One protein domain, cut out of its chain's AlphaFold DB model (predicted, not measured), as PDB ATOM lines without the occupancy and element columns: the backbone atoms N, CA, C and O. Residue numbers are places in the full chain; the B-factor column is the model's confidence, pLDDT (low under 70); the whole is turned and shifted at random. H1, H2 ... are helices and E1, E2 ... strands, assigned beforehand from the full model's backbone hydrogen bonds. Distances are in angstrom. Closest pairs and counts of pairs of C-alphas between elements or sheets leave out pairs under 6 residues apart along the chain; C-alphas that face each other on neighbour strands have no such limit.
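AT A GLANCE: This is residues 5 to 163 of the 401 residues of a protein of Edaphobacter lichenicola (UniProt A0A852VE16). A small sheet of three parallel strands has helices H3 and H4 side by side over one face, while H5 comes in on the other face beside the edge strand E3. H1 lies far out, joined through a long link to H2, which only grazes the sheet, and a second long link, residues 117 to 140, runs from E3 to H5. The printed part has 159 residues with six named helices and three named strands, in the order H1 H2 E1 H3 E2 H4 E3 H5 H6, and the class is mixed, helices and strands. The sheet's order is E1 E2 E3. The whole is compact, with a radius of gyration of the C-alphas of 16.8 A and spans of 45 by 41 by 35 A.

HOW THE PARTS SIT: In the sheet, E2, residues 82 to 90, is the inner strand between E1, residues 53 to 58, and E3, residues 111 to 116. E1 and E2 are parallel at 22 degrees, with N 55 and O 84 within hydrogen-bond range at 2.9 A. E2 and E3 are parallel at 17 degrees, with N 115 and O 87 at 2.8 A. H3, residues 65 to 76, lies over E1 at a height over the sheet of 9.6 A. H4, residues 93 to 106, lies over E2 at a height of 9.0 A. Each only just runs along the strands, at 28 degrees to E1 and 27 degrees to E2 on the local plane. H3 and H4, on the same face, touch at Ala 67 and Ile 103, their closest C-alphas, 4.6 A apart, with a steep tilt of 39 degrees, the same way. They make two layers with the sheet, helices on one face of it. E1, H3, E2 and E2, H4, E3 are strand-helix-strand units, two parallel neighbour strands with a helix between, both with right-handed crossovers. H5, residues 141 to 154, is on the opposite face at a height of 9.0 A, over none of the strands; its closest C-alpha pair with E3 is Phe 154 and Gly 113, 5.5 A. H6, residues 157 to 161, and H2, residues 42 to 48, only graze the sheet. H1, residues 5 to 15, is not on the sheet but is near H2. In H1 to H6 every O i to N i+4 pair is within hydrogen-bond range.

IN THESE COORDINATES: H1 begins at C-alpha 5, (159.141, 155.893, 146.714), and H6 ends at C-alpha 161, (160.388, 148.828, 121.854). E2 spans 21.1 A, H4 20.0 A and H5 19.9 A.

THE WHOLE: The C-alphas farthest apart, of Glu 5 and Arg 94, are 46.9 A apart. The printed part has no cut. The links H1 to H2 and E3 to H5 are long. Residues 127 to 128 and 132 to 139 have pLDDT under 70.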
ATOM      1  N   GLU A   5     157.694 155.717 146.835       87.56
ATOM      2  CA  GLU A   5     159.141 155.893 146.714       87.56
ATOM      3  C   GLU A   5     159.890 154.560 146.601       87.56
ATOM      4  O   GLU A   5     160.764 154.425 145.747       87.56
ATOM      5  N   ALA A   6     159.506 153.552 147.392       86.75
ATOM      6  CA  ALA A   6     160.116 152.230 147.318       86.75
ATOM      7  C   ALA A   6     159.880 151.573 145.949       86.75
ATOM      8  O   ALA A   6     160.841 151.132 145.330       86.75
ATOM      9  N   ASN A   7     158.643 151.583 145.432       90.75
ATOM     10  CA  ASN A   7     158.351 151.048 144.091       90.75
ATOM     11  C   ASN A   7     159.125 151.798 142.993       90.75
ATOM     12  O   ASN A   7     159.644 151.185 142.065       90.75
ATOM     13  N   ARG A   8     159.221 153.132 143.097       89.88
ATOM     14  CA  ARG A   8     160.000 153.956 142.159       89.88
ATOM     15  C   ARG A   8     161.486 153.605 142.192       89.88
ATOM     16  O   ARG A   8     162.106 153.582 141.137       89.88
ATOM     17  N   SER A   9     162.042 153.350 143.377       85.44
ATOM     18  CA  SER A   9     163.438 152.923 143.524       85.44
ATOM     19  C   SER A   9     163.680 151.589 142.834       85.44
ATOM     20  O   SER A   9     164.564 151.524 141.994       85.44
ATOM     21  N   VAL A  10     162.843 150.579 143.103       87.50
ATOM     22  CA  VAL A  10     162.964 149.245 142.487       87.50
ATOM     23  C   VAL A  10     162.972 149.341 140.962       87.50
ATOM     24  O   VAL A  10     163.835 148.765 140.311       87.50
ATOM     25  N   LEU A  11     162.070 150.143 140.381       89.69
ATOM     26  CA  LEU A  11     162.051 150.358 138.933       89.69
ATOM     27  C   LEU A  11     163.341 151.022 138.418       89.69
ATOM     28  O   LEU A  11     163.865 150.603 137.392       89.69
ATOM     29  N   ARG A  12     163.841 152.066 139.095       87.19
ATOM     30  CA  ARG A  12     165.079 152.755 138.684       87.19
ATOM     31  C   ARG A  12     166.291 151.836 138.760       87.19
ATOM     32  O   ARG A  12     167.125 151.871 137.861       87.19
ATOM     33  N   ASP A  13     166.375 151.040 139.818       83.75
ATOM     34  CA  ASP A  13     167.481 150.117 140.044       83.75
ATOM     35  C   ASP A  13     167.471 149.015 138.971       83.75
ATOM     36  O   ASP A  13     168.490 148.790 138.322       83.75
ATOM     37  N   ALA A  14     166.297 148.442 138.671       86.69
ATOM     38  CA  ALA A  14     166.121 147.464 137.596       86.69
ATOM     39  C   ALA A  14     166.366 148.036 136.186       86.69
ATOM     40  O   ALA A  14     166.800 147.315 135.291       86.69
ATOM     41  N   ALA A  15     166.096 149.327 135.966       88.44
ATOM     42  CA  ALA A  15     166.321 149.986 134.677       88.44
ATOM     43  C   ALA A  15     167.793 150.358 134.426       88.44
ATOM     44  O   ALA A  15     168.155 150.726 133.306       88.44
ATOM     45  N   ARG A  16     168.658 150.300 135.445       84.56
ATOM     46  CA  ARG A  16     170.044 150.765 135.346       84.56
ATOM     47  C   ARG A  16     170.834 149.917 134.346       84.56
ATOM     48  O   ARG A  16     171.147 148.759 134.603       84.56
ATOM     49  N   GLY A  17     171.219 150.529 133.228       84.94
ATOM     50  CA  GLY A  17     171.980 149.864 132.165       84.94
ATOM     51  C   GLY A  17     171.168 148.870 131.329       84.94
ATOM     52  O   GLY A  17     171.767 148.128 130.556       84.94
ATOM     53  N   ALA A  18     169.841 148.844 131.478       89.94
ATOM     54  CA  ALA A  18     168.954 148.024 130.663       89.94
ATOM     55  C   ALA A  18     168.476 148.805 129.428       89.94
ATOM     56  O   ALA A  18     168.060 149.958 129.543       89.94
ATOM     57  N   ASP A  19     168.473 148.160 128.259       89.75
ATOM     58  CA  ASP A  19     167.887 148.733 127.037       89.75
ATOM     59  C   ASP A  19     166.349 148.691 127.064       89.75
ATOM     60  O   ASP A  19     165.677 149.545 126.488       89.75
ATOM     61  N   VAL A  20     165.783 147.677 127.730       91.31
ATOM     62  CA  VAL A  20     164.342 147.407 127.803       91.31
ATOM     63  C   VAL A  20     163.991 146.912 129.201       91.31
ATOM     64  O   VAL A  20     164.678 146.054 129.752       91.31
ATOM     65  N   LEU A  21     162.876 147.404 129.745       91.75
ATOM     66  CA  LEU A  21     162.292 146.906 130.986       91.75
ATOM     67  C   LEU A  21     160.933 146.271 130.698       91.75
ATOM     68  O   LEU A  21     160.035 146.917 130.159       91.75
ATOM     69  N   VAL A  22     160.777 145.010 131.095       93.56
ATOM     70  CA  VAL A  22     159.510 144.279 131.006       93.56
ATOM     71  C   VAL A  22     158.990 144.048 132.419       93.56
ATOM     72  O   VAL A  22     159.661 143.420 133.233       93.56
ATOM     73  N   ALA A  23     157.797 144.563 132.710       93.56
ATOM     74  CA  ALA A  23     157.104 144.338 133.974       93.56
ATOM     75  C   ALA A  23     155.894 143.431 133.736       93.56
ATOM     76  O   ALA A  23     154.947 143.813 133.046       93.56
ATOM     77  N   GLU A  24     155.924 142.230 134.305       93.38
ATOM     78  CA  GLU A  24     154.798 141.301 134.264       93.38
ATOM     79  C   GLU A  24     153.827 141.591 135.417       93.38
ATOM     80  O   GLU A  24     154.215 141.685 136.582       93.38
ATOM     81  N   GLY A  25     152.544 141.739 135.088       91.19
ATOM     82  CA  GLY A  25     151.477 141.826 136.077       91.19
ATOM     83  C   GLY A  25     151.064 140.449 136.585       91.19
ATOM     84  O   GLY A  25     150.999 139.490 135.823       91.19
ATOM     85  N   MET A  26     150.716 140.360 137.864       84.75
ATOM     86  CA  MET A  26     150.182 139.140 138.469       84.75
ATOM     87  C   MET A  26     148.646 139.162 138.444       84.75
ATOM     88  O   MET A  26     148.039 140.212 138.662       84.75
ATOM     89  N   MET A  27     148.024 138.000 138.197       86.25
ATOM     90  CA  MET A  27     146.563 137.827 138.080       86.25
ATOM     91  C   MET A  27     145.952 138.711 136.972       86.25
ATOM     92  O   MET A  27     146.550 138.866 135.907       86.25
ATOM     93  N   GLY A  28     144.734 139.232 137.148       91.62
ATOM     94  CA  GLY A  28     144.144 140.206 136.237       91.62
ATOM     95  C   GLY A  28     144.669 141.623 136.475       91.62
ATOM     96  O   GLY A  28     145.046 142.002 137.580       91.62
ATOM     97  N   LEU A  29     144.626 142.452 135.429       95.81
ATOM     98  CA  LEU A  29     145.135 143.831 135.449       95.81
ATOM     99  C   LEU A  29     144.588 144.679 136.615       95.81
ATOM    100  O   LEU A  29     145.330 145.458 137.207       95.81
ATOM    101  N   PHE A  30     143.311 144.511 136.963       95.56
ATOM    102  CA  PHE A  30     142.639 145.245 138.044       95.56
ATOM    103  C   PHE A  30     142.505 144.441 139.347       95.56
ATOM    104  O   PHE A  30     141.901 144.927 140.304       95.56
ATOM    105  N   ASP A  31     143.053 143.226 139.407       92.50
ATOM    106  CA  ASP A  31     142.915 142.355 140.569       92.50
ATOM    107  C   ASP A  31     143.957 142.738 141.625       92.50
ATOM    108  O   ASP A  31     145.157 142.585 141.423       92.50
ATOM    109  N   GLY A  32     143.489 143.265 142.757       88.62
ATOM    110  CA  GLY A  32     144.330 143.669 143.882       88.62
ATOM    111  C   GLY A  32     143.956 142.977 145.191       88.62
ATOM    112  O   GLY A  32     143.384 141.888 145.229       88.62
ATOM    113  N   LYS A  33     144.247 143.642 146.313       83.88
ATOM    114  CA  LYS A  33     143.946 143.163 147.671       83.88
ATOM    115  C   LYS A  33     142.443 142.947 147.916       83.88
ATOM    116  O   LYS A  33     142.085 142.124 148.761       83.88
ATOM    117  N   SER A  34     141.570 143.704 147.252       83.44
ATOM    118  CA  SER A  34     140.112 143.604 147.397       83.44
ATOM    119  C   SER A  34     139.390 144.025 146.117       83.44
ATOM    120  O   SER A  34     139.918 144.794 145.326       83.44
ATOM    121  N   GLY A  35     138.146 143.574 145.929       86.00
ATOM    122  CA  GLY A  35     137.352 143.892 144.730       86.00
ATOM    123  C   GLY A  35     136.712 145.289 144.705       86.00
ATOM    124  O   GLY A  35     135.951 145.591 143.795       86.00
ATOM    125  N   ASN A  36     136.949 146.124 145.718       87.19
ATOM    126  CA  ASN A  36     136.356 147.462 145.841       87.19
ATOM    127  C   ASN A  36     137.384 148.604 145.767       87.19
ATOM    128  O   ASN A  36     136.994 149.766 145.858       87.19
ATOM    129  N   THR A  37     138.674 148.289 145.637       89.88
ATOM    130  CA  THR A  37     139.760 149.267 145.494       89.88
ATOM    131  C   THR A  37     140.819 148.707 144.556       89.88
ATOM    132  O   THR A  37     140.985 147.496 144.495       89.88
ATOM    133  N   GLU A  38     141.592 149.568 143.900       91.12
ATOM    134  CA  GLU A  38     142.720 149.140 143.059       91.12
ATOM    135  C   GLU A  38     143.986 148.761 143.852       91.12
ATOM    136  O   GLU A  38     144.974 148.337 143.259       91.12
ATOM    137  N   ALA A  39     143.975 148.905 145.181       90.12
ATOM    138  CA  ALA A  39     145.149 148.708 146.022       90.12
ATOM    139  C   ALA A  39     145.746 147.302 145.847       90.12
ATOM    140  O   ALA A  39     145.089 146.296 146.117       90.12
ATOM    141  N   GLY A  40     147.013 147.228 145.456       88.50
ATOM    142  CA  GLY A  40     147.731 145.993 145.172       88.50
ATOM    143  C   GLY A  40     147.495 145.391 143.795       88.50
ATOM    144  O   GLY A  40     147.958 144.276 143.581       88.50
ATOM    145  N   SER A  41     146.790 146.085 142.898       93.88
ATOM    146  CA  SER A  41     146.598 145.636 141.517       93.88
ATOM    147  C   SER A  41     147.757 146.041 140.609       93.88
ATOM    148  O   SER A  41     148.452 147.032 140.850       93.88
ATOM    149  N   THR A  42     147.912 145.309 139.507       96.00
ATOM    150  CA  THR A  42     148.843 145.674 138.430       96.00
ATOM    151  C   THR A  42     148.538 147.077 137.886       96.00
ATOM    152  O   THR A  42     149.461 147.840 137.615       96.00
ATOM    153  N   ALA A  43     147.261 147.460 137.777       96.56
ATOM    154  CA  ALA A  43     146.845 148.781 137.313       96.56
ATOM    155  C   ALA A  43     147.303 149.919 138.242       96.56
ATOM    156  O   ALA A  43     147.789 150.938 137.749       96.56
ATOM    157  N   GLU A  44     147.207 149.745 139.567       95.69
ATOM    158  CA  GLU A  44     147.710 150.733 140.536       95.69
ATOM    159  C   GLU A  44     149.215 150.950 140.340       95.69
ATOM    160  O   GLU A  44     149.674 152.088 140.206       95.69
ATOM    161  N   ILE A  45     149.983 149.856 140.266       95.44
ATOM    162  CA  ILE A  45     151.436 149.908 140.085       95.44
ATOM    163  C   ILE A  45     151.803 150.518 138.731       95.44
ATOM    164  O   ILE A  45     152.675 151.382 138.676       95.44
ATOM    165  N   ALA A  46     151.108 150.153 137.651       96.38
ATOM    166  CA  ALA A  46     151.334 150.728 136.330       96.38
ATOM    167  C   ALA A  46     151.086 152.244 136.315       96.38
ATOM    168  O   ALA A  46     151.906 152.986 135.779       96.38
ATOM    169  N   LYS A  47     150.020 152.741 136.959       95.69
ATOM    170  CA  LYS A  47     149.767 154.189 137.080       95.69
ATOM    171  C   LYS A  47     150.820 154.887 137.940       95.69
ATOM    172  O   LYS A  47     151.338 155.932 137.546       95.69
ATOM    173  N   LEU A  48     151.175 154.301 139.084       94.81
ATOM    174  CA  LEU A  48     152.200 154.822 139.995       94.81
ATOM    175  C   LEU A  48     153.549 154.964 139.279       94.81
ATOM    176  O   LEU A  48     154.207 156.012 139.353       94.81
ATOM    177  N   LEU A  49     153.925 153.920 138.543       94.19
ATOM    178  CA  LEU A  49     155.165 153.830 137.786       94.19
ATOM    179  C   LEU A  49     155.079 154.436 136.380       94.19
ATOM    180  O   LEU A  49     156.059 154.403 135.647       94.19
ATOM    181  N   LYS A  50     153.923 154.999 136.002       94.75
ATOM    182  CA  LYS A  50     153.625 155.514 134.656       94.75
ATOM    183  C   LYS A  50     154.079 154.557 133.543       94.75
ATOM    184  O   LYS A  50     154.677 154.983 132.554       94.75
ATOM    185  N   LEU A  51     153.843 153.264 133.735       95.69
ATOM    186  CA  LEU A  51     154.182 152.231 132.767       95.69
ATOM    187  C   LEU A  51     153.051 152.093 131.738       95.69
ATOM    188  O   LEU A  51     151.883 151.987 132.130       95.69
ATOM    189  N   PRO A  52     153.371 152.067 130.433       96.12
ATOM    190  CA  PRO A  52     152.408 151.673 129.419       96.12
ATOM    191  C   PRO A  52     152.028 150.203 129.615       96.12
ATOM    192  O   PRO A  52     152.888 149.347 129.815       96.12
ATOM    193  N   VAL A  53     150.735 149.900 129.530       97.44
ATOM    194  CA  VAL A  53     150.219 148.537 129.689       97.44
ATOM    195  C   VAL A  53     149.969 147.912 128.324       97.44
ATOM    196  O   VAL A  53     149.245 148.472 127.499       97.44
ATOM    197  N   VAL A  54     150.518 146.717 128.110       97.94
ATOM    198  CA  VAL A  54     150.162 145.841 126.989       97.94
ATOM    199  C   VAL A  54     149.312 144.700 127.532       97.94
ATOM    200  O   VAL A  54     149.775 143.892 128.331       97.94
ATOM    201  N   LEU A  55     148.046 144.641 127.123       97.56
ATOM    202  CA  LEU A  55     147.125 143.604 127.579       97.56
ATOM    203  C   LEU A  55     147.316 142.327 126.756       97.56
ATOM    204  O   LEU A  55     147.204 142.356 125.534       97.56
ATOM    205  N   VAL A  56     147.526 141.189 127.410       96.94
ATOM    206  CA  VAL A  56     147.531 139.876 126.749       96.94
ATOM    207  C   VAL A  56     146.166 139.222 126.948       96.94
ATOM    208  O   VAL A  56     145.727 139.040 128.081       96.94
ATOM    209  N   VAL A  57     145.472 138.869 125.861       96.94
ATOM    210  CA  VAL A  57     144.113 138.292 125.935       96.94
ATOM    211  C   VAL A  57     144.045 136.938 125.240       96.94
ATOM    212  O   VAL A  57     144.457 136.811 124.088       96.94
ATOM    213  N   ASP A  58     143.479 135.927 125.909       95.56
ATOM    214  CA  ASP A  58     143.203 134.619 125.297       95.56
ATOM    215  C   ASP A  58     142.117 134.748 124.216       95.56
ATOM    216  O   ASP A  58     140.958 135.077 124.488       95.56
ATOM    217  N   ALA A  59     142.503 134.467 122.973       96.81
ATOM    218  CA  ALA A  59     141.645 134.540 121.805       96.81
ATOM    219  C   ALA A  59     141.191 133.164 121.277       96.81
ATOM    220  O   ALA A  59     140.532 133.100 120.243       96.81
ATOM    221  N   ALA A  60     141.482 132.046 121.954       94.00
ATOM    222  CA  ALA A  60     141.323 130.698 121.390       94.00
ATOM    223  C   ALA A  60     139.899 130.344 120.925       94.00
ATOM    224  O   ALA A  60     139.724 129.591 119.965       94.00
ATOM    225  N   LYS A  61     138.873 130.835 121.627       94.06
ATOM    226  CA  LYS A  61     137.459 130.477 121.399       94.06
ATOM    227  C   LYS A  61     136.552 131.704 121.352       94.06
ATOM    228  O   LYS A  61     135.421 131.671 121.831       94.06
ATOM    229  N   THR A  62     137.057 132.795 120.793       95.25
ATOM    230  CA  THR A  62     136.308 134.041 120.635       95.25
ATOM    231  C   THR A  62     136.335 134.500 119.180       95.25
ATOM    232  O   THR A  62     136.985 133.906 118.335       95.25
ATOM    233  N   ALA A  63     135.554 135.524 118.873       95.00
ATOM    234  CA  ALA A  63     135.579 136.224 117.596       95.00
ATOM    235  C   ALA A  63     135.238 137.680 117.911       95.00
ATOM    236  O   ALA A  63     135.959 138.325 118.659       95.00
ATOM    237  N   ARG A  64     134.077 138.182 117.479       97.50
ATOM    238  CA  ARG A  64     133.648 139.564 117.742       97.50
ATOM    239  C   ARG A  64     133.628 139.953 119.230       97.50
ATOM    240  O   ARG A  64     133.886 141.108 119.547       97.50
ATOM    241  N   SER A  65     133.357 139.011 120.138       97.75
ATOM    242  CA  SER A  65     133.307 139.272 121.586       97.75
ATOM    243  C   SER A  65     134.642 139.721 122.187       97.75
ATOM    244  O   SER A  65     134.627 140.357 123.236       97.75
ATOM    245  N   ILE A  66     135.781 139.460 121.529       98.00
ATOM    246  CA  ILE A  66     137.088 139.964 121.984       98.00
ATOM    247  C   ILE A  66     137.094 141.492 122.095       98.00
ATOM    248  O   ILE A  66     137.647 142.041 123.042       98.00
ATOM    249  N   ALA A  67     136.405 142.176 121.177       98.19
ATOM    250  CA  ALA A  67     136.324 143.627 121.168       98.19
ATOM    251  C   ALA A  67     135.568 144.157 122.391       98.19
ATOM    252  O   ALA A  67     135.927 145.198 122.918       98.19
ATOM    253  N   ALA A  68     134.566 143.425 122.892       98.12
ATOM    254  CA  ALA A  68     133.873 143.799 124.123       98.12
ATOM    255  C   ALA A  68     134.784 143.671 125.355       98.12
ATOM    256  O   ALA A  68     134.724 144.518 126.241       98.12
ATOM    257  N   VAL A  69     135.648 142.646 125.395       97.50
ATOM    258  CA  VAL A  69     136.647 142.471 126.464       97.50
ATOM    259  C   VAL A  69     137.657 143.616 126.436       97.50
ATOM    260  O   VAL A  69     137.822 144.302 127.440       97.50
ATOM    261  N   VAL A  70     138.277 143.867 125.278       97.94
ATOM    262  CA  VAL A  70     139.270 144.942 125.111       97.94
ATOM    263  C   VAL A  70     138.654 146.309 125.406       97.94
ATOM    264  O   VAL A  70     139.234 147.081 126.162       97.94
ATOM    265  N   LEU A  71     137.450 146.589 124.894       97.88
ATOM    266  CA  LEU A  71     136.725 147.826 125.190       97.88
ATOM    267  C   LEU A  71     136.427 147.971 126.688       97.88
ATOM    268  O   LEU A  71     136.510 149.070 127.221       97.88
ATOM    269  N   GLY A  72     136.097 146.871 127.371       97.75
ATOM    270  CA  GLY A  72     135.922 146.853 128.819       97.75
ATOM    271  C   GLY A  72     137.171 147.353 129.538       97.75
ATOM    272  O   GLY A  72     137.077 148.314 130.293       97.75
ATOM    273  N   PHE A  73     138.339 146.772 129.246       97.25
ATOM    274  CA  PHE A  73     139.615 147.210 129.826       97.25
ATOM    275  C   PHE A  73     139.979 148.653 129.455       97.25
ATOM    276  O   PHE A  73     140.437 149.398 130.315       97.25
ATOM    277  N   GLU A  74     139.727 149.061 128.210       95.06
ATOM    278  CA  GLU A  74     139.979 150.424 127.726       95.06
ATOM    279  C   GLU A  74     139.133 151.478 128.462       95.06
ATOM    280  O   GLU A  74     139.598 152.591 128.699       95.06
ATOM    281  N   MET A  75     137.888 151.150 128.822       96.19
ATOM    282  CA  MET A  75     136.968 152.098 129.460       96.19
ATOM    283  C   MET A  75     136.942 152.023 130.989       96.19
ATOM    284  O   MET A  75     136.458 152.966 131.615       96.19
ATOM    285  N   PHE A  76     137.382 150.912 131.587       96.25
ATOM    286  CA  PHE A  76     137.195 150.655 133.018       96.25
ATOM    287  C   PHE A  76     137.943 151.659 133.900       96.25
ATOM    288  O   PHE A  76     137.364 152.185 134.849       96.25
ATOM    289  N   ASP A  77     139.195 151.965 133.553       95.38
ATOM    290  CA  ASP A  77     139.999 152.994 134.214       95.38
ATOM    291  C   ASP A  77     140.634 153.935 133.173       95.38
ATOM    292  O   ASP A  77     141.689 153.626 132.617       95.38
ATOM    293  N   PRO A  78     140.026 155.109 132.916       92.44
ATOM    294  CA  PRO A  78     140.532 156.071 131.938       92.44
ATOM    295  C   PRO A  78     141.896 156.688 132.279       92.44
ATOM    296  O   PRO A  78     142.470 157.368 131.431       92.44
ATOM    297  N   GLN A  79     142.390 156.529 133.514       94.31
ATOM    298  CA  GLN A  79     143.718 157.014 133.905       94.31
ATOM    299  C   GLN A  79     144.830 156.043 133.502       94.31
ATOM    300  O   GLN A  79     145.998 156.434 133.484       94.31
ATOM    301  N   LEU A  80     144.489 154.789 133.197       95.31
ATOM    302  CA  LEU A  80     145.457 153.774 132.819       95.31
ATOM    303  C   LEU A  80     145.898 153.957 131.362       95.31
ATOM    304  O   LEU A  80     145.081 154.057 130.445       95.31
ATOM    305  N   GLN A  81     147.210 153.946 131.128       94.06
ATOM    306  CA  GLN A  81     147.772 154.014 129.783       94.06
ATOM    307  C   GLN A  81     147.773 152.627 129.130       94.06
ATOM    308  O   GLN A  81     148.783 151.928 129.128       94.06
ATOM    309  N   LEU A  82     146.640 152.229 128.550       96.25
ATOM    310  CA  LEU A  82     146.561 151.012 127.746       96.25
ATOM    311  C   LEU A  82     147.199 151.253 126.366       96.25
ATOM    312  O   LEU A  82     146.596 151.853 125.476       96.25
ATOM    313  N   ALA A  83     148.447 150.817 126.203       96.12
ATOM    314  CA  ALA A  83     149.253 151.054 125.008       96.12
ATOM    315  C   ALA A  83     148.906 150.109 123.851       96.12
ATOM    316  O   ALA A  83     149.036 150.483 122.683       96.12
ATOM    317  N   GLY A  84     148.426 148.905 124.158       97.44
ATOM    318  CA  GLY A  84     148.004 147.961 123.136       97.44
ATOM    319  C   GLY A  84     147.541 146.617 123.675       97.44
ATOM    320  O   GLY A  84     147.448 146.405 124.885       97.44
ATOM    321  N   VAL A  85     147.241 145.712 122.748       98.38
ATOM    322  CA  VAL A  85     146.794 144.348 123.028       98.38
ATOM    323  C   VAL A  85     147.575 143.326 122.201       98.38
ATOM    324  O   VAL A  85     147.804 143.530 121.007       98.38
ATOM    325  N   ILE A  86     147.943 142.211 122.829       98.44
ATOM    326  CA  ILE A  86     148.464 141.005 122.181       98.44
ATOM    327  C   ILE A  86     147.414 139.899 122.304       98.44
ATOM    328  O   ILE A  86     146.896 139.618 123.386       98.44
ATOM    329  N   LEU A  87     147.083 139.263 121.180       98.25
ATOM    330  CA  LEU A  87     146.075 138.200 121.124       98.25
ATOM    331  C   LEU A  87     146.742 136.831 121.232       98.25
ATOM    332  O   LEU A  87     147.412 136.396 120.302       98.25
ATOM    333  N   ASN A  88     146.550 136.123 122.337       96.06
ATOM    334  CA  ASN A  88     147.157 134.815 122.555       96.06
ATOM    335  C   ASN A  88     146.276 133.676 122.004       96.06
ATOM    336  O   ASN A  88     145.049 133.779 121.979       96.06
ATOM    337  N   ARG A  89     146.890 132.553 121.614       95.00
ATOM    338  CA  ARG A  89     146.228 131.301 121.192       95.00
ATOM    339  C   ARG A  89     145.293 131.446 119.987       95.00
ATOM    340  O   ARG A  89     144.286 130.739 119.884       95.00
ATOM    341  N   VAL A  90     145.624 132.322 119.046       96.81
ATOM    342  CA  VAL A  90     144.847 132.490 117.813       96.81
ATOM    343  C   VAL A  90     144.970 131.238 116.940       96.81
ATOM    344  O   VAL A  90     146.028 130.630 116.807       96.81
ATOM    345  N   ALA A  91     143.857 130.813 116.348       95.19
ATOM    346  CA  ALA A  91     143.796 129.525 115.650       95.19
ATOM    347  C   ALA A  91     144.426 129.549 114.245       95.19
ATOM    348  O   ALA A  91     145.036 128.570 113.835       95.19
ATOM    349  N   THR A  92     144.213 130.627 113.482       95.56
ATOM    350  CA  THR A  92     144.643 130.783 112.077       95.56
ATOM    351  C   THR A  92     144.728 132.270 111.715       95.56
ATOM    352  O   THR A  92     144.117 133.093 112.394       95.56
ATOM    353  N   GLU A  93     145.365 132.618 110.596       96.44
ATOM    354  CA  GLU A  93     145.356 133.995 110.067       96.44
ATOM    355  C   GLU A  93     143.937 134.511 109.789       96.44
ATOM    356  O   GLU A  93     143.591 135.630 110.148       96.44
ATOM    357  N   ARG A  94     143.047 133.671 109.242       97.62
ATOM    358  CA  ARG A  94     141.637 134.050 109.048       97.62
ATOM    359  C   ARG A  94     140.952 134.397 110.372       97.62
ATOM    360  O   ARG A  94     140.116 135.296 110.419       97.62
ATOM    361  N   HIS A  95     141.267 133.653 111.429       98.00
ATOM    362  CA  HIS A  95     140.765 133.950 112.763       98.00
ATOM    363  C   HIS A  95     141.330 135.289 113.259       98.00
ATOM    364  O   HIS A  95     140.550 136.125 113.707       98.00
ATOM    365  N   TYR A  96     142.633 135.534 113.091       98.06
ATOM    366  CA  TYR A  96     143.250 136.825 113.396       98.06
ATOM    367  C   TYR A  96     142.541 137.991 112.692       98.06
ATOM    368  O   TYR A  96     142.129 138.928 113.368       98.06
ATOM    369  N   GLU A  97     142.290 137.910 111.383       98.25
ATOM    370  CA  GLU A  97     141.614 138.983 110.636       98.25
ATOM    371  C   GLU A  97     140.208 139.292 111.177       98.25
ATOM    372  O   GLU A  97     139.794 140.450 111.255       98.25
ATOM    373  N   MET A  98     139.469 138.271 111.625       98.19
ATOM    374  CA  MET A  98     138.169 138.476 112.274       98.19
ATOM    375  C   MET A  98     138.292 139.192 113.626       98.19
ATOM    376  O   MET A  98     137.470 140.058 113.933       98.19
ATOM    377  N   LEU A  99     139.288 138.824 114.439       98.44
ATOM    378  CA  LEU A  99     139.561 139.464 115.732       98.44
ATOM    379  C   LEU A  99     140.006 140.915 115.528       98.44
ATOM    380  O   LEU A  99     139.472 141.821 116.168       98.44
ATOM    381  N   ARG A 100     140.925 141.129 114.583       98.38
ATOM    382  CA  ARG A 100     141.445 142.432 114.181       98.38
ATOM    383  C   ARG A 100     140.326 143.373 113.767       98.38
ATOM    384  O   ARG A 100     140.180 144.433 114.366       98.38
ATOM    385  N   ALA A 101     139.485 142.951 112.823       98.31
ATOM    386  CA  ALA A 101     138.359 143.757 112.361       98.31
ATOM    387  C   ALA A 101     137.411 144.138 113.509       98.31
ATOM    388  O   ALA A 101     136.922 145.267 113.561       98.31
ATOM    389  N   ALA A 102     137.154 143.223 114.452       98.25
ATOM    390  CA  ALA A 102     136.293 143.504 115.597       98.25
ATOM    391  C   ALA A 102     136.887 144.571 116.534       98.25
ATOM    392  O   ALA A 102     136.159 145.481 116.945       98.25
ATOM    393  N   ILE A 103     138.181 144.465 116.856       98.25
ATOM    394  CA  ILE A 103     138.886 145.390 117.757       98.25
ATOM    395  C   ILE A 103     139.063 146.752 117.086       98.25
ATOM    396  O   ILE A 103     138.626 147.750 117.645       98.25
ATOM    397  N   GLU A 104     139.605 146.809 115.868       97.62
ATOM    398  CA  GLU A 104     139.867 148.074 115.162       97.62
ATOM    399  C   GLU A 104     138.583 148.873 114.872       97.62
ATOM    400  O   GLU A 104     138.624 150.099 114.799       97.62
ATOM    401  N   THR A 105     137.432 148.201 114.741       97.31
ATOM    402  CA  THR A 105     136.133 148.872 114.552       97.31
ATOM    403  C   THR A 105     135.572 149.461 115.851       97.31
ATOM    404  O   THR A 105     134.818 150.432 115.801       97.31
ATOM    405  N   SER A 106     135.876 148.862 117.007       97.00
ATOM    406  CA  SER A 106     135.148 149.133 118.261       97.00
ATOM    407  C   SER A 106     136.002 149.771 119.357       97.00
ATOM    408  O   SER A 106     135.447 150.337 120.295       97.00
ATOM    409  N   CYS A 107     137.327 149.665 119.261       96.94
ATOM    410  CA  CYS A 107     138.287 150.033 120.298       96.94
ATOM    411  C   CYS A 107     139.309 151.036 119.748       96.94
ATOM    412  O   CYS A 107     139.584 151.077 118.547       96.94
ATOM    413  N   ARG A 108     139.915 151.836 120.629       94.94
ATOM    414  CA  ARG A 108     141.050 152.708 120.277       94.94
ATOM    415  C   ARG A 108     142.378 151.973 120.415       94.94
ATOM    416  O   ARG A 108     143.332 152.300 119.704       94.94
ATOM    417  N   THR A 109     142.415 150.995 121.318       94.44
ATOM    418  CA  THR A 109     143.566 150.139 121.611       94.44
ATOM    419  C   THR A 109     144.114 149.496 120.337       94.44
ATOM    420  O   THR A 109     143.366 148.932 119.536       94.44
ATOM    421  N   LYS A 110     145.432 149.585 120.139       95.88
ATOM    422  CA  LYS A 110     146.120 149.002 118.980       95.88
ATOM    423  C   LYS A 110     146.495 147.554 119.243       95.88
ATOM    424  O   LYS A 110     146.872 147.201 120.355       95.88
ATOM    425  N   ILE A 111     146.408 146.724 118.210       98.31
ATOM    426  CA  ILE A 111     146.925 145.357 118.265       98.31
ATOM    427  C   ILE A 111     148.429 145.436 118.015       98.31
ATOM    428  O   ILE A 111     148.836 145.909 116.960       98.31
ATOM    429  N   LEU A 112     149.221 144.993 118.987       98.38
ATOM    430  CA  LEU A 112     150.688 144.967 118.920       98.38
ATOM    431  C   LEU A 112     151.224 143.591 118.522       98.38
ATOM    432  O   LEU A 112     152.419 143.418 118.338       98.38
ATOM    433  N   GLY A 113     150.351 142.595 118.400       98.19
ATOM    434  CA  GLY A 113     150.741 141.270 117.952       98.19
ATOM    435  C   GLY A 113     149.688 140.217 118.234       98.19
ATOM    436  O   GLY A 113     148.638 140.476 118.832       98.19
ATOM    437  N   TRP A 114     149.981 138.999 117.807       97.75
ATOM    438  CA  TRP A 114     149.218 137.820 118.183       97.75
ATOM    439  C   TRP A 114     150.126 136.604 118.288       97.75
ATOM    440  O   TRP A 114     151.218 136.605 117.753       97.75
ATOM    441  N   LEU A 115     149.701 135.557 118.982       96.19
ATOM    442  CA  LEU A 115     150.446 134.308 119.063       96.19
ATOM    443  C   LEU A 115     149.538 133.165 118.611       96.19
ATOM    444  O   LEU A 115     148.403 133.066 119.100       96.19
ATOM    445  N   PRO A 116     149.973 132.309 117.669       94.50
ATOM    446  CA  PRO A 116     149.204 131.135 117.315       94.50
ATOM    447  C   PRO A 116     149.108 130.184 118.507       94.50
ATOM    448  O   PRO A 116     149.941 130.177 119.413       94.50
ATOM    449  N   ARG A 117     148.092 129.326 118.499       89.19
ATOM    450  CA  ARG A 117     148.080 128.188 119.415       89.19
ATOM    451  C   ARG A 117     149.171 127.200 118.998       89.19
ATOM    452  O   ARG A 117     148.975 126.454 118.043       89.19
ATOM    453  N   ASP A 118     150.244 127.144 119.775       85.62
ATOM    454  CA  ASP A 118     151.346 126.212 119.563       85.62
ATOM    455  C   ASP A 118     151.607 125.386 120.842       85.62
ATOM    456  O   ASP A 118     151.929 125.953 121.886       85.62
ATOM    457  N   PRO A 119     151.402 124.054 120.818       82.12
ATOM    458  CA  PRO A 119     151.644 123.203 121.980       82.12
ATOM    459  C   PRO A 119     153.132 123.015 122.305       82.12
ATOM    460  O   PRO A 119     153.432 122.550 123.400       82.12
ATOM    461  N   THR A 120     154.052 123.344 121.390       80.19
ATOM    462  CA  THR A 120     155.501 123.164 121.599       80.19
ATOM    463  C   THR A 120     156.089 124.159 122.598       80.19
ATOM    464  O   THR A 120     157.098 123.865 123.225       80.19
ATOM    465  N   ILE A 121     155.411 125.289 122.806       78.88
ATOM    466  CA  ILE A 121     155.795 126.352 123.748       78.88
ATOM    467  C   ILE A 121     154.877 126.401 124.983       78.88
ATOM    468  O   ILE A 121     154.795 127.415 125.676       78.88
ATOM    469  N   ALA A 122     154.109 125.338 125.235       80.56
ATOM    470  CA  ALA A 122     153.147 125.307 126.330       80.56
ATOM    471  C   ALA A 122     153.847 125.113 127.683       80.56
ATOM    472  O   ALA A 122     154.386 124.040 127.947       80.56
ATOM    473  N   ILE A 123     153.777 126.122 128.555       79.81
ATOM    474  CA  ILE A 123     154.300 126.037 129.924       79.81
ATOM    475  C   ILE A 123     153.314 125.234 130.786       79.81
ATOM    476  O   ILE A 123     152.158 125.650 130.919       79.81
ATOM    477  N   PRO A 124     153.717 124.083 131.352       77.19
ATOM    478  CA  PRO A 124     152.834 123.286 132.189       77.19
ATOM    479  C   PRO A 124     152.582 123.963 133.542       77.19
ATOM    480  O   PRO A 124     153.445 124.628 134.120       77.19
ATOM    481  N   GLU A 125     151.374 123.762 134.057       77.12
ATOM    482  CA  GLU A 125     150.957 124.231 135.378       77.12
ATOM    483  C   GLU A 125     151.366 123.229 136.473       77.12
ATOM    484  O   GLU A 125     151.415 122.016 136.253       77.12
ATOM    485  N   ARG A 126     151.594 123.739 137.684       71.56
ATOM    486  CA  ARG A 126     151.697 122.991 138.943       71.56
ATOM    487  C   ARG A 126     150.751 123.585 139.986       71.56
ATOM    488  O   ARG A 126     150.164 124.647 139.805       71.56
ATOM    489  N   HIS A 127     150.618 122.900 141.118       62.62
ATOM    490  CA  HIS A 127     149.691 123.264 142.196       62.62
ATOM    491  C   HIS A 127     149.917 124.678 142.784       62.62
ATOM    492  O   HIS A 127     148.997 125.244 143.367       62.62
ATOM    493  N   LEU A 128     151.110 125.255 142.595       65.50
ATOM    494  CA  LEU A 128     151.535 126.572 143.082       65.50
ATOM    495  C   LEU A 128     152.091 127.466 141.951       65.50
ATOM    496  O   LEU A 128     153.092 128.154 142.131       65.50
ATOM    497  N   GLY A 129     151.462 127.443 140.771       71.56
ATOM    498  CA  GLY A 129     151.808 128.321 139.644       71.56
ATOM    499  C   GLY A 129     152.331 127.559 138.430       71.56
ATOM    500  O   GLY A 129     151.931 126.429 138.182       71.56
ATOM    501  N   LEU A 130     153.212 128.174 137.647       75.12
ATOM    502  CA  LEU A 130     153.819 127.541 136.472       75.12
ATOM    503  C   LEU A 130     155.056 126.733 136.867       75.12
ATOM    504  O   LEU A 130     155.745 127.074 137.835       75.12
ATOM    505  N   GLN A 131     155.355 125.665 136.128       70.50
ATOM    506  CA  GLN A 131     156.662 125.018 136.226       70.50
ATOM    507  C   GLN A 131     157.751 126.039 135.857       70.50
ATOM    508  O   GLN A 131     157.620 126.761 134.870       70.50
ATOM    509  N   GLY A 132     158.782 126.160 136.696       66.50
ATOM    510  CA  GLY A 132     159.801 127.202 136.544       66.50
ATOM    511  C   GLY A 132     160.708 126.921 135.349       66.50
ATOM    512  O   GLY A 132     160.819 125.773 134.924       66.50
ATOM    513  N   ALA A 133     161.407 127.936 134.833       63.19
ATOM    514  CA  ALA A 133     162.298 127.774 133.676       63.19
ATOM    515  C   ALA A 133     163.383 126.701 133.892       63.19
ATOM    516  O   ALA A 133     163.691 125.954 132.976       63.19
ATOM    517  N   ALA A 134     163.902 126.566 135.118       61.16
ATOM    518  CA  ALA A 134     164.884 125.535 135.469       61.16
ATOM    519  C   ALA A 134     164.304 124.105 135.514       61.16
ATOM    520  O   ALA A 134     165.051 123.133 135.535       61.16
ATOM    521  N   GLU A 135     162.981 123.963 135.581       57.81
ATOM    522  CA  GLU A 135     162.282 122.678 135.701       57.81
ATOM    523  C   GLU A 135     161.570 122.275 134.402       57.81
ATOM    524  O   GLU A 135     161.413 121.086 134.122       57.81
ATOM    525  N   ALA A 136     161.081 123.253 133.638       59.59
ATOM    526  CA  ALA A 136     160.372 123.039 132.388       59.59
ATOM    527  C   ALA A 136     161.363 122.917 131.226       59.59
ATOM    528  O   ALA A 136     162.298 123.703 131.120       59.59
ATOM    529  N   ALA A 137     161.074 122.040 130.259       55.25
ATOM    530  CA  ALA A 137     161.814 121.929 128.990       55.25
ATOM    531  C   ALA A 137     161.789 123.214 128.122       55.25
ATOM    532  O   ALA A 137     162.308 123.236 127.012       55.25
ATOM    533  N   ILE A 138     161.153 124.283 128.611       54.88
ATOM    534  CA  ILE A 138     161.107 125.615 127.995       54.88
ATOM    535  C   ILE A 138     162.336 126.453 128.380       54.88
ATOM    536  O   ILE A 138     162.609 127.455 127.730       54.88
ATOM    537  N   GLY A 139     163.104 126.029 129.391       58.25
ATOM    538  CA  GLY A 139     164.421 126.591 129.690       58.25
ATOM    539  C   GLY A 139     165.530 126.154 128.725       58.25
ATOM    540  O   GLY A 139     166.631 126.687 128.816       58.25
ATOM    541  N   ASP A 140     165.262 125.212 127.813       71.50
ATOM    542  CA  ASP A 140     166.229 124.790 126.797       71.50
ATOM    543  C   ASP A 140     166.332 125.846 125.681       71.50
ATOM    544  O   ASP A 140     165.313 126.354 125.201       71.50
ATOM    545  N   ASP A 141     167.552 126.112 125.198       78.44
ATOM    546  CA  ASP A 141     167.840 127.123 124.163       78.44
ATOM    547  C   ASP A 141     166.907 127.014 122.940       78.44
ATOM    548  O   ASP A 141     166.417 128.014 122.424       78.44
ATOM    549  N   ALA A 142     166.564 125.792 122.519       81.88
ATOM    550  CA  ALA A 142     165.692 125.556 121.368       81.88
ATOM    551  C   ALA A 142     164.243 126.047 121.570       81.88
ATOM    552  O   ALA A 142     163.584 126.475 120.615       81.88
ATOM    553  N   ALA A 143     163.718 125.967 122.795       80.12
ATOM    554  CA  ALA A 143     162.384 126.469 123.110       80.12
ATOM    555  C   ALA A 143     162.375 128.004 123.143       80.12
ATOM    556  O   ALA A 143     161.441 128.623 122.626       80.12
ATOM    557  N   ILE A 144     163.441 128.609 123.675       85.38
ATOM    558  CA  ILE A 144     163.651 130.060 123.671       85.38
ATOM    559  C   ILE A 144     163.771 130.581 122.232       85.38
ATOM    560  O   ILE A 144     163.064 131.521 121.872       85.38
ATOM    561  N   ASP A 145     164.564 129.926 121.383       88.75
ATOM    562  CA  ASP A 145     164.690 130.264 119.957       88.75
ATOM    563  C   ASP A 145     163.339 130.183 119.233       88.75
ATOM    564  O   ASP A 145     163.001 131.031 118.402       88.75
ATOM    565  N   THR A 146     162.524 129.181 119.575       89.12
ATOM    566  CA  THR A 146     161.171 129.035 119.023       89.12
ATOM    567  C   THR A 146     160.274 130.198 119.452       89.12
ATOM    568  O   THR A 146     159.574 130.771 118.617       89.12
ATOM    569  N   LEU A 147     160.303 130.585 120.732       90.56
ATOM    570  CA  LEU A 147     159.562 131.742 121.242       90.56
ATOM    571  C   LEU A 147     160.010 133.047 120.572       90.56
ATOM    572  O   LEU A 147     159.156 133.840 120.176       90.56
ATOM    573  N   ALA A 148     161.318 133.243 120.391       92.56
ATOM    574  CA  ALA A 148     161.876 134.406 119.709       92.56
ATOM    575  C   ALA A 148     161.402 134.481 118.250       92.56
ATOM    576  O   ALA A 148     160.844 135.495 117.837       92.56
ATOM    577  N   ALA A 149     161.503 133.382 117.497       94.12
ATOM    578  CA  ALA A 149     161.043 133.322 116.110       94.12
ATOM    579  C   ALA A 149     159.528 133.571 115.975       94.12
ATOM    580  O   ALA A 149     159.068 134.182 115.006       94.12
ATOM    581  N   LEU A 150     158.728 133.105 116.940       94.50
ATOM    582  CA  LEU A 150     157.295 133.396 116.986       94.50
ATOM    583  C   LEU A 150     157.030 134.877 117.289       94.50
ATOM    584  O   LEU A 150     156.181 135.478 116.628       94.50
ATOM    585  N   ALA A 151     157.754 135.470 118.239       94.50
ATOM    586  CA  ALA A 151     157.633 136.887 118.565       94.50
ATOM    587  C   ALA A 151     158.018 137.775 117.367       94.50
ATOM    588  O   ALA A 151     157.224 138.622 116.974       94.50
ATOM    589  N   GLU A 152     159.159 137.523 116.716       96.50
ATOM    590  CA  GLU A 152     159.597 138.248 115.509       96.50
ATOM    591  C   GLU A 152     158.584 138.163 114.365       96.50
ATOM    592  O   GLU A 152     158.399 139.108 113.600       96.50
ATOM    593  N   LYS A 153     157.917 137.013 114.229       96.75
ATOM    594  CA  LYS A 153     156.960 136.788 113.149       96.75
ATOM    595  C   LYS A 153     155.611 137.455 113.396       96.75
ATOM    596  O   LYS A 153     154.962 137.872 112.436       96.75
ATOM    597  N   PHE A 154     155.136 137.456 114.637       97.56
ATOM    598  CA  PHE A 154     153.743 137.786 114.925       97.56
ATOM    599  C   PHE A 154     153.542 139.022 115.808       97.56
ATOM    600  O   PHE A 154     152.392 139.454 115.964       97.56
ATOM    601  N   PHE A 155     154.603 139.597 116.381       97.94
ATOM    602  CA  PHE A 155     154.546 140.834 117.161       97.94
ATOM    603  C   PHE A 155     155.150 142.005 116.378       97.94
ATOM    604  O   PHE A 155     156.091 141.849 115.605       97.94
ATOM    605  N   ASP A 156     154.614 143.199 116.608       97.69
ATOM    606  CA  ASP A 156     155.205 144.465 116.184       97.69
ATOM    607  C   ASP A 156     156.271 144.870 117.213       97.69
ATOM    608  O   ASP A 156     156.011 145.627 118.154       97.69
ATOM    609  N   LEU A 157     157.456 144.259 117.092       96.75
ATOM    610  CA  LEU A 157     158.560 144.453 118.036       96.75
ATOM    611  C   LEU A 157     159.056 145.899 118.045       96.75
ATOM    612  O   LEU A 157     159.310 146.433 119.121       96.75
ATOM    613  N   ASP A 158     159.121 146.551 116.883       96.44
ATOM    614  CA  ASP A 158     159.506 147.960 116.787       96.44
ATOM    615  C   ASP A 158     158.564 148.820 117.635       96.44
ATOM    616  O   ASP A 158     159.004 149.604 118.478       96.44
ATOM    617  N   ARG A 159     157.247 148.609 117.502       96.06
ATOM    618  CA  ARG A 159     156.273 149.376 118.276       96.06
ATOM    619  C   ARG A 159     156.310 149.072 119.770       96.06
ATOM    620  O   ARG A 159     156.036 149.970 120.566       96.06
ATOM    621  N   LEU A 160     156.612 147.831 120.150       96.19
ATOM    622  CA  LEU A 160     156.798 147.443 121.548       96.19
ATOM    623  C   LEU A 160     158.032 148.124 122.157       96.19
ATOM    624  O   LEU A 160     157.943 148.633 123.271       96.19
ATOM    625  N   LEU A 161     159.142 148.187 121.419       95.25
ATOM    626  CA  LEU A 161     160.388 148.828 121.854       95.25
ATOM    627  C   LEU A 161     160.288 150.361 121.901       95.25
ATOM    628  O   LEU A 161     160.991 151.006 122.674       95.25
ATOM    629  N   GLU A 162     159.384 150.960 121.126       94.94
ATOM    630  CA  GLU A 162     159.072 152.393 121.194       94.94
ATOM    631  C   GLU A 162     158.244 152.795 122.432       94.94
ATOM    632  O   GLU A 162     158.047 153.991 122.677       94.94
ATOM    633  N   LEU A 163     157.714 151.840 123.208       94.38
ATOM    634  CA  LEU A 163     156.936 152.150 124.407       94.38
ATOM    635  C   LEU A 163     157.837 152.725 125.504       94.38
ATOM    636  O   LEU A 163     158.800 152.102 125.937       94.38
TER     637      LEU A 163